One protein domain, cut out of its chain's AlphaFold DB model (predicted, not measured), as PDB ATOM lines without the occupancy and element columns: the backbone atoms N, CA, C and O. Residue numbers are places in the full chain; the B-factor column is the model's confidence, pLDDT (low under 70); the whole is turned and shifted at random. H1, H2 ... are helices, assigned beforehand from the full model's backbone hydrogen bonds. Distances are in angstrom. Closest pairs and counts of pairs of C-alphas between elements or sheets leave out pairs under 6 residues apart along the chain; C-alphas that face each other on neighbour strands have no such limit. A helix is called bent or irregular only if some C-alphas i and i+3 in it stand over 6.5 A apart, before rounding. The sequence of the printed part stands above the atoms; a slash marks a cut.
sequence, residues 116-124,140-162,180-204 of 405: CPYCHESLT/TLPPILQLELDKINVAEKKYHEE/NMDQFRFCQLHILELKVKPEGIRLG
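This is residues 116 to 124, 140 to 162 and 180 to 204 of the 405 residues of the protein "Restriction of telomere capping protein 4" of Absidia repens (UniProt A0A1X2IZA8). Two long helices, H1 and H2, run opposite ways at a shallow tilt of 18 degrees, partly side by side but shifted far along their length, and they touch only where residues 145 to 148 of H1 meet residues 186 to 193 of H2. The far part of H1, residues 154 to 162, sticks out at one end of the rod and residues 195 to 204 at the other, while a short loop piece, residues 116 to 124, lies beside the meeting place. The printed part has 57 residues with two named helices, H1 then H2, and no named strand; the class is all helix. It is loose, with a radius of gyration of the C-alphas of 13.1 A and spans of 48 by 22 by 15 A.

H1, residues 143 to 162, and H2, residues 180 to 202, touch, with 4 pairs of C-alphas within 8 A. H1 touches with residues 145 to 148 alone and H2 with residues 186 to 193 alone; the closest C-alphas are those of Leu 145 and His 190, 6.6 A apart. Their lines stand at a shallow tilt of 18 degrees, opposite ways, and their centres are 18.2 A apart. Every O i to N i+4 pair of H1 is within hydrogen-bond range; in H2 17 of 19 are.

H1 begins at C-alpha 143, (141.281, 155.980, 190.054), and measures 28.8 A. H2 measures 32.1 A and ends at C-alpha 202, (151.617, 158.693, 207.487). H2 has a kink of 29 degrees near residue 192 and is only just irregular: C-alphas 194 and 197 are 6.7 A apart.

The two C-alphas farthest apart, Glu 162 and Gly 204, are 48.5 A apart. Residues 125 to 139 are not printed, with 7.3 A between C-alphas 124 and 140. The link from H1 to H2 runs across the second cut, residues 163 to 179, with 20.8 A between C-alphas 162 and 180. Mean pLDDT of the printed part is 83.0; residue 140 alone is under 70.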
ATOM      1  N   CYS A 116     154.913 151.794 185.100       80.81
ATOM      2  CA  CYS A 116     154.797 153.067 184.413       80.81
ATOM      3  C   CYS A 116     155.371 152.933 182.992       80.81
ATOM      4  O   CYS A 116     156.523 152.511 182.846       80.81
ATOM      5  N   PRO A 117     154.631 153.334 181.944       77.56
ATOM      6  CA  PRO A 117     155.086 153.211 180.560       77.56
ATOM      7  C   PRO A 117     156.303 154.092 180.232       77.56
ATOM      8  O   PRO A 117     156.958 153.867 179.217       77.56
ATOM      9  N   TYR A 118     156.624 155.082 181.078       81.88
ATOM     10  CA  TYR A 118     157.674 156.071 180.808       81.88
ATOM     11  C   TYR A 118     158.925 155.904 181.676       81.88
ATOM     12  O   TYR A 118     160.037 155.939 181.156       81.88
ATOM     13  N   CYS A 119     158.770 155.735 182.994       82.62
ATOM     14  CA  CYS A 119     159.900 155.575 183.918       82.62
ATOM     15  C   CYS A 119     160.140 154.121 184.355       82.62
ATOM     16  O   CYS A 119     161.111 153.862 185.061       82.62
ATOM     17  N   HIS A 120     159.274 153.186 183.943       81.38
ATOM     18  CA  HIS A 120     159.330 151.756 184.281       81.38
ATOM     19  C   HIS A 120     159.228 151.430 185.782       81.38
ATOM     20  O   HIS A 120     159.492 150.303 186.197       81.38
ATOM     21  N   GLU A 121     158.818 152.396 186.604       83.38
ATOM     22  CA  GLU A 121     158.565 152.184 188.026       83.38
ATOM     23  C   GLU A 121     157.269 151.387 188.258       83.38
ATOM     24  O   GLU A 121     156.317 151.494 187.483       83.38
ATOM     25  N   SER A 122     157.226 150.568 189.312       80.12
ATOM     26  CA  SER A 122     156.042 149.775 189.663       80.12
ATOM     27  C   SER A 122     154.905 150.686 190.130       80.12
ATOM     28  O   SER A 122     155.079 151.471 191.057       80.12
ATOM     29  N   LEU A 123     153.734 150.557 189.505       77.94
ATOM     30  CA  LEU A 123     152.514 151.291 189.850       77.94
ATOM     31  C   LEU A 123     151.660 150.571 190.904       77.94
ATOM     32  O   LEU A 123     150.630 151.088 191.332       77.94
ATOM     33  N   THR A 124     152.064 149.371 191.320       71.31
ATOM     34  CA  THR A 124     151.432 148.638 192.418       71.31
ATOM     35  C   THR A 124     152.184 148.901 193.717       71.31
ATOM     36  O   THR A 124     153.405 148.732 193.765       71.31
ATOM     37  N   THR A 140     144.609 148.303 194.623       65.06
ATOM     38  CA  THR A 140     144.203 148.718 193.285       65.06
ATOM     39  C   THR A 140     144.775 150.094 192.971       65.06
ATOM     40  O   THR A 140     144.810 150.969 193.834       65.06
ATOM     41  N   LEU A 141     145.186 150.295 191.719       72.06
ATOM     42  CA  LEU A 141     145.705 151.569 191.229       72.06
ATOM     43  C   LEU A 141     144.722 152.723 191.547       72.06
ATOM     44  O   LEU A 141     143.520 152.550 191.332       72.06
ATOM     45  N   PRO A 142     145.193 153.888 192.033       80.00
ATOM     46  CA  PRO A 142     144.347 155.058 192.253       80.00
ATOM     47  C   PRO A 142     143.487 155.398 191.019       80.00
ATOM     48  O   PRO A 142     144.021 155.396 189.904       80.00
ATOM     49  N   PRO A 143     142.194 155.750 191.182       81.81
ATOM     50  CA  PRO A 143     141.281 155.980 190.054       81.81
ATOM     51  C   PRO A 143     141.784 157.023 189.051       81.81
ATOM     52  O   PRO A 143     141.614 156.866 187.844       81.81
ATOM     53  N   ILE A 144     142.448 158.071 189.548       82.94
ATOM     54  CA  ILE A 144     143.024 159.140 188.723       82.94
ATOM     55  C   ILE A 144     144.146 158.592 187.828       82.94
ATOM     56  O   ILE A 144     144.205 158.917 186.644       82.94
ATOM     57  N   LEU A 145     145.008 157.722 188.364       83.19
ATOM     58  CA  LEU A 145     146.074 157.087 187.587       83.19
ATOM     59  C   LEU A 145     145.535 156.095 186.569       83.19
ATOM     60  O   LEU A 145     146.071 156.013 185.468       83.19
ATOM     61  N   GLN A 146     144.483 155.360 186.924       83.31
ATOM     62  CA  GLN A 146     143.842 154.438 185.997       83.31
ATOM     63  C   GLN A 146     143.221 155.186 184.817       83.31
ATOM     64  O   GLN A 146     143.487 154.838 183.671       83.31
ATOM     65  N   LEU A 147     142.498 156.274 185.092       85.06
ATOM     66  CA  LEU A 147     141.929 157.136 184.060       85.06
ATOM     67  C   LEU A 147     143.004 157.694 183.116       85.06
ATOM     68  O   LEU A 147     142.819 157.699 181.901       85.06
ATOM     69  N   GLU A 148     144.127 158.168 183.656       83.00
ATOM     70  CA  GLU A 148     145.194 158.741 182.834       83.00
ATOM     71  C   GLU A 148     145.940 157.670 182.024       83.00
ATOM     72  O   GLU A 148     146.275 157.886 180.860       83.00
ATOM     73  N   LEU A 149     146.128 156.478 182.595       83.50
ATOM     74  CA  LEU A 149     146.703 155.339 181.886       83.50
ATOM     75  C   LEU A 149     145.785 154.867 180.747       83.50
ATOM     76  O   LEU A 149     146.264 154.569 179.653       83.50
ATOM     77  N   ASP A 150     144.469 154.867 180.958       84.06
ATOM     78  CA  ASP A 150     143.489 154.534 179.924       84.06
ATOM     79  C   ASP A 150     143.513 155.543 178.770       84.06
ATOM     80  O   ASP A 150     143.481 155.134 177.608       84.06
ATOM     81  N   LYS A 151     143.659 156.846 179.054       84.50
ATOM     82  CA  LYS A 151     143.847 157.867 178.007       84.50
ATOM     83  C   LYS A 151     145.099 157.597 177.180       84.50
ATOM     84  O   LYS A 151     145.024 157.636 175.954       84.50
ATOM     85  N   ILE A 152     146.222 157.286 177.833       82.06
ATOM     86  CA  ILE A 152     147.481 156.951 177.152       82.06
ATOM     87  C   ILE A 152     147.279 155.737 176.239       82.06
ATOM     88  O   ILE A 152     147.621 155.794 175.060       82.06
ATOM     89  N   ASN A 153     146.644 154.679 176.749       82.50
ATOM     90  CA  ASN A 153     146.391 153.446 176.003       82.50
ATOM     91  C   ASN A 153     145.449 153.656 174.804       82.50
ATOM     92  O   ASN A 153     145.663 153.088 173.732       82.50
ATOM     93  N   VAL A 154     144.382 154.446 174.965       84.44
ATOM     94  CA  VAL A 154     143.446 154.786 173.875       84.44
ATOM     95  C   VAL A 154     144.163 155.572 172.790       84.44
ATOM     96  O   VAL A 154     144.015 155.286 171.600       84.44
ATOM     97  N   ALA A 155     144.954 156.551 173.203       79.31
ATOM     98  CA  ALA A 155     145.650 157.414 172.282       79.31
ATOM     99  C   ALA A 155     146.731 156.604 171.517       79.31
ATOM    100  O   ALA A 155     146.847 156.735 170.297       79.31
ATOM    101  N   GLU A 156     147.431 155.677 172.187       78.38
ATOM    102  CA  GLU A 156     148.416 154.779 171.564       78.38
ATOM    103  C   GLU A 156     147.766 153.868 170.513       78.38
ATOM    104  O   GLU A 156     148.279 153.722 169.399       78.38
ATOM    105  N   LYS A 157     146.585 153.310 170.818       79.75
ATOM    106  CA  LYS A 157     145.798 152.523 169.854       79.75
ATOM    107  C   LYS A 157     145.432 153.339 168.615       79.75
ATOM    108  O   LYS A 157     145.674 152.866 167.505       79.75
ATOM    109  N   LYS A 158     144.931 154.567 168.797       81.56
ATOM    110  CA  LYS A 158     144.562 155.471 167.696       81.56
ATOM    111  C   LYS A 158     145.750 155.743 166.768       81.56
ATOM    112  O   LYS A 158     145.632 155.606 165.555       81.56
ATOM    113  N   TYR A 159     146.924 156.021 167.328       74.38
ATOM    114  CA  TYR A 159     148.139 156.231 166.540       74.38
ATOM    115  C   TYR A 159     148.566 155.003 165.737       74.38
ATOM    116  O   TYR A 159     148.965 155.114 164.576       74.38
ATOM    117  N   HIS A 160     148.484 153.815 166.338       72.69
ATOM    118  CA  HIS A 160     148.790 152.578 165.629       72.69
ATOM    119  C   HIS A 160     147.787 152.276 164.510       72.69
ATOM    120  O   HIS A 160     148.183 151.733 163.478       72.69
ATOM    121  N   GLU A 161     146.513 152.623 164.685       79.88
ATOM    122  CA  GLU A 161     145.479 152.490 163.653       79.88
ATOM    123  C   GLU A 161     145.706 153.454 162.483       79.88
ATOM    124  O   GLU A 161     145.704 153.015 161.332       79.88
ATOM    125  N   GLU A 162     146.006 154.725 162.758       74.38
ATOM    126  CA  GLU A 162     146.316 155.739 161.739       74.38
ATOM    127  C   GLU A 162     147.539 155.352 160.890       74.38
ATOM    128  O   GLU A 162     147.554 155.534 159.671       74.38
ATOM    129  N   ASN A 180     156.875 164.894 175.392       80.50
ATOM    130  CA  ASN A 180     157.727 164.768 176.585       80.50
ATOM    131  C   ASN A 180     157.086 165.436 177.821       80.50
ATOM    132  O   ASN A 180     157.351 165.014 178.943       80.50
ATOM    133  N   MET A 181     156.236 166.449 177.617       81.31
ATOM    134  CA  MET A 181     155.485 167.107 178.691       81.31
ATOM    135  C   MET A 181     154.422 166.198 179.301       81.31
ATOM    136  O   MET A 181     154.344 166.102 180.521       81.31
ATOM    137  N   ASP A 182     153.666 165.463 178.492       81.69
ATOM    138  CA  ASP A 182     152.636 164.549 178.999       81.69
ATOM    139  C   ASP A 182     153.266 163.330 179.691       81.69
ATOM    140  O   ASP A 182     152.792 162.891 180.739       81.69
ATOM    141  N   GLN A 183     154.403 162.844 179.175       82.81
ATOM    142  CA  GLN A 183     155.203 161.810 179.847       82.81
ATOM    143  C   GLN A 183     155.669 162.274 181.229       82.81
ATOM    144  O   GLN A 183     155.592 161.526 182.205       82.81
ATOM    145  N   PHE A 184     156.151 163.517 181.319       85.50
ATOM    146  CA  PHE A 184     156.598 164.113 182.570       85.50
ATOM    147  C   PHE A 184     155.436 164.331 183.547       85.50
ATOM    148  O   PHE A 184     155.562 163.961 184.711       85.50
ATOM    149  N   ARG A 185     154.289 164.832 183.076       85.94
ATOM    150  CA  ARG A 185     153.074 165.023 183.885       85.94
ATOM    151  C   ARG A 185     152.556 163.714 184.465       85.94
ATOM    152  O   ARG A 185     152.324 163.633 185.667       85.94
ATOM    153  N   PHE A 186     152.453 162.665 183.650       86.81
ATOM    154  CA  PHE A 186     152.092 161.336 184.147       86.81
ATOM    155  C   PHE A 186     153.130 160.817 185.150       86.81
ATOM    156  O   PHE A 186     152.788 160.234 186.185       86.81
ATOM    157  N   CYS A 187     154.418 161.061 184.878       87.75
ATOM    158  CA  CYS A 187     155.477 160.701 185.809       87.75
ATOM    159  C   CYS A 187     155.324 161.403 187.170       87.75
ATOM    160  O   CYS A 187     155.449 160.774 188.214       87.75
ATOM    161  N   GLN A 188     155.008 162.693 187.180       88.25
ATOM    162  CA  GLN A 188     154.758 163.429 188.416       88.25
ATOM    163  C   GLN A 188     153.503 162.934 189.134       88.25
ATOM    164  O   GLN A 188     153.536 162.747 190.348       88.25
ATOM    165  N   LEU A 189     152.429 162.668 188.389       87.81
ATOM    166  CA  LEU A 189     151.153 162.224 188.937       87.81
ATOM    167  C   LEU A 189     151.276 160.889 189.681       87.81
ATOM    168  O   LEU A 189     150.811 160.780 190.810       87.81
ATOM    169  N   HIS A 190     151.931 159.872 189.107       85.56
ATOM    170  CA  HIS A 190     152.049 158.589 189.817       85.56
ATOM    171  C   HIS A 190     153.002 158.655 191.010       85.56
ATOM    172  O   HIS A 190     152.729 158.024 192.027       85.56
ATOM    173  N   ILE A 191     154.065 159.463 190.944       88.75
ATOM    174  CA  ILE A 191     154.906 159.737 192.117       88.75
ATOM    175  C   ILE A 191     154.071 160.405 193.217       88.75
ATOM    176  O   ILE A 191     154.175 160.024 194.384       88.75
ATOM    177  N   LEU A 192     153.229 161.376 192.853       89.19
ATOM    178  CA  LEU A 192     152.352 162.075 193.785       89.19
ATOM    179  C   LEU A 192     151.377 161.111 194.475       89.19
ATOM    180  O   LEU A 192     151.334 161.057 195.701       89.19
ATOM    181  N   GLU A 193     150.628 160.330 193.698       88.12
ATOM    182  CA  GLU A 193     149.577 159.448 194.215       88.12
ATOM    183  C   GLU A 193     150.121 158.217 194.954       88.12
ATOM    184  O   GLU A 193     149.528 157.794 195.942       88.12
ATOM    185  N   LEU A 194     151.235 157.629 194.501       87.56
ATOM    186  CA  LEU A 194     151.735 156.358 195.046       87.56
ATOM    187  C   LEU A 194     152.789 156.520 196.140       87.56
ATOM    188  O   LEU A 194     152.953 155.611 196.949       87.56
ATOM    189  N   LYS A 195     153.527 157.636 196.164       88.00
ATOM    190  CA  LYS A 195     154.611 157.857 197.139       88.00
ATOM    191  C   LYS A 195     154.305 159.017 198.070       88.00
ATOM    192  O   LYS A 195     154.259 158.841 199.281       88.00
ATOM    193  N   VAL A 196     154.055 160.192 197.501       89.94
ATOM    194  CA  VAL A 196     154.024 161.451 198.258       89.94
ATOM    195  C   VAL A 196     152.774 161.568 199.121       89.94
ATOM    196  O   VAL A 196     152.883 161.893 200.299       89.94
ATOM    197  N   LYS A 197     151.589 161.291 198.564       89.75
ATOM    198  CA  LYS A 197     150.334 161.334 199.324       89.75
ATOM    199  C   LYS A 197     150.322 160.314 200.466       89.75
ATOM    200  O   LYS A 197     150.090 160.742 201.595       89.75
ATOM    201  N   PRO A 198     150.620 159.016 200.243       89.81
ATOM    202  CA  PRO A 198     150.654 158.042 201.333       89.81
ATOM    203  C   PRO A 198     151.680 158.399 202.412       89.81
ATOM    204  O   PRO A 198     151.388 158.303 203.603       89.81
ATOM    205  N   GLU A 199     152.865 158.872 202.016       88.69
ATOM    206  CA  GLU A 199     153.889 159.308 202.967       88.69
ATOM    207  C   GLU A 199     153.440 160.526 203.785       88.69
ATOM    208  O   GLU A 199     153.602 160.533 205.005       88.69
ATOM    209  N   GLY A 200     152.822 161.522 203.144       89.62
ATOM    210  CA  GLY A 200     152.271 162.692 203.823       89.62
ATOM    211  C   GLY A 200     151.162 162.337 204.810       89.62
ATOM    212  O   GLY A 200     151.152 162.868 205.916       89.62
ATOM    213  N   ILE A 201     150.285 161.389 204.464       89.50
ATOM    214  CA  ILE A 201     149.243 160.870 205.369       89.50
ATOM    215  C   ILE A 201     149.879 160.220 206.598       89.50
ATOM    216  O   ILE A 201     149.517 160.560 207.723       89.50
ATOM    217  N   ARG A 202     150.879 159.352 206.397       88.44
ATOM    218  CA  ARG A 202     151.617 158.693 207.487       88.44
ATOM    219  C   ARG A 202     152.300 159.699 208.418       88.44
ATOM    220  O   ARG A 202     152.374 159.474 209.622       88.44
ATOM    221  N   LEU A 203     152.806 160.803 207.867       87.12
ATOM    222  CA  LEU A 203     153.423 161.898 208.623       87.12
ATOM    223  C   LEU A 203     152.396 162.887 209.206       87.12
ATOM    224  O   LEU A 203     152.773 163.827 209.907       87.12
ATOM    225  N   GLY A 204     151.103 162.684 208.942       87.44
ATOM    226  CA  GLY A 204     150.016 163.513 209.450       87.44
ATOM    227  C   GLY A 204     149.893 164.875 208.765       87.44
ATOM    228  O   GLY A 204     149.319 165.797 209.349       87.44
TER     229      GLY A 204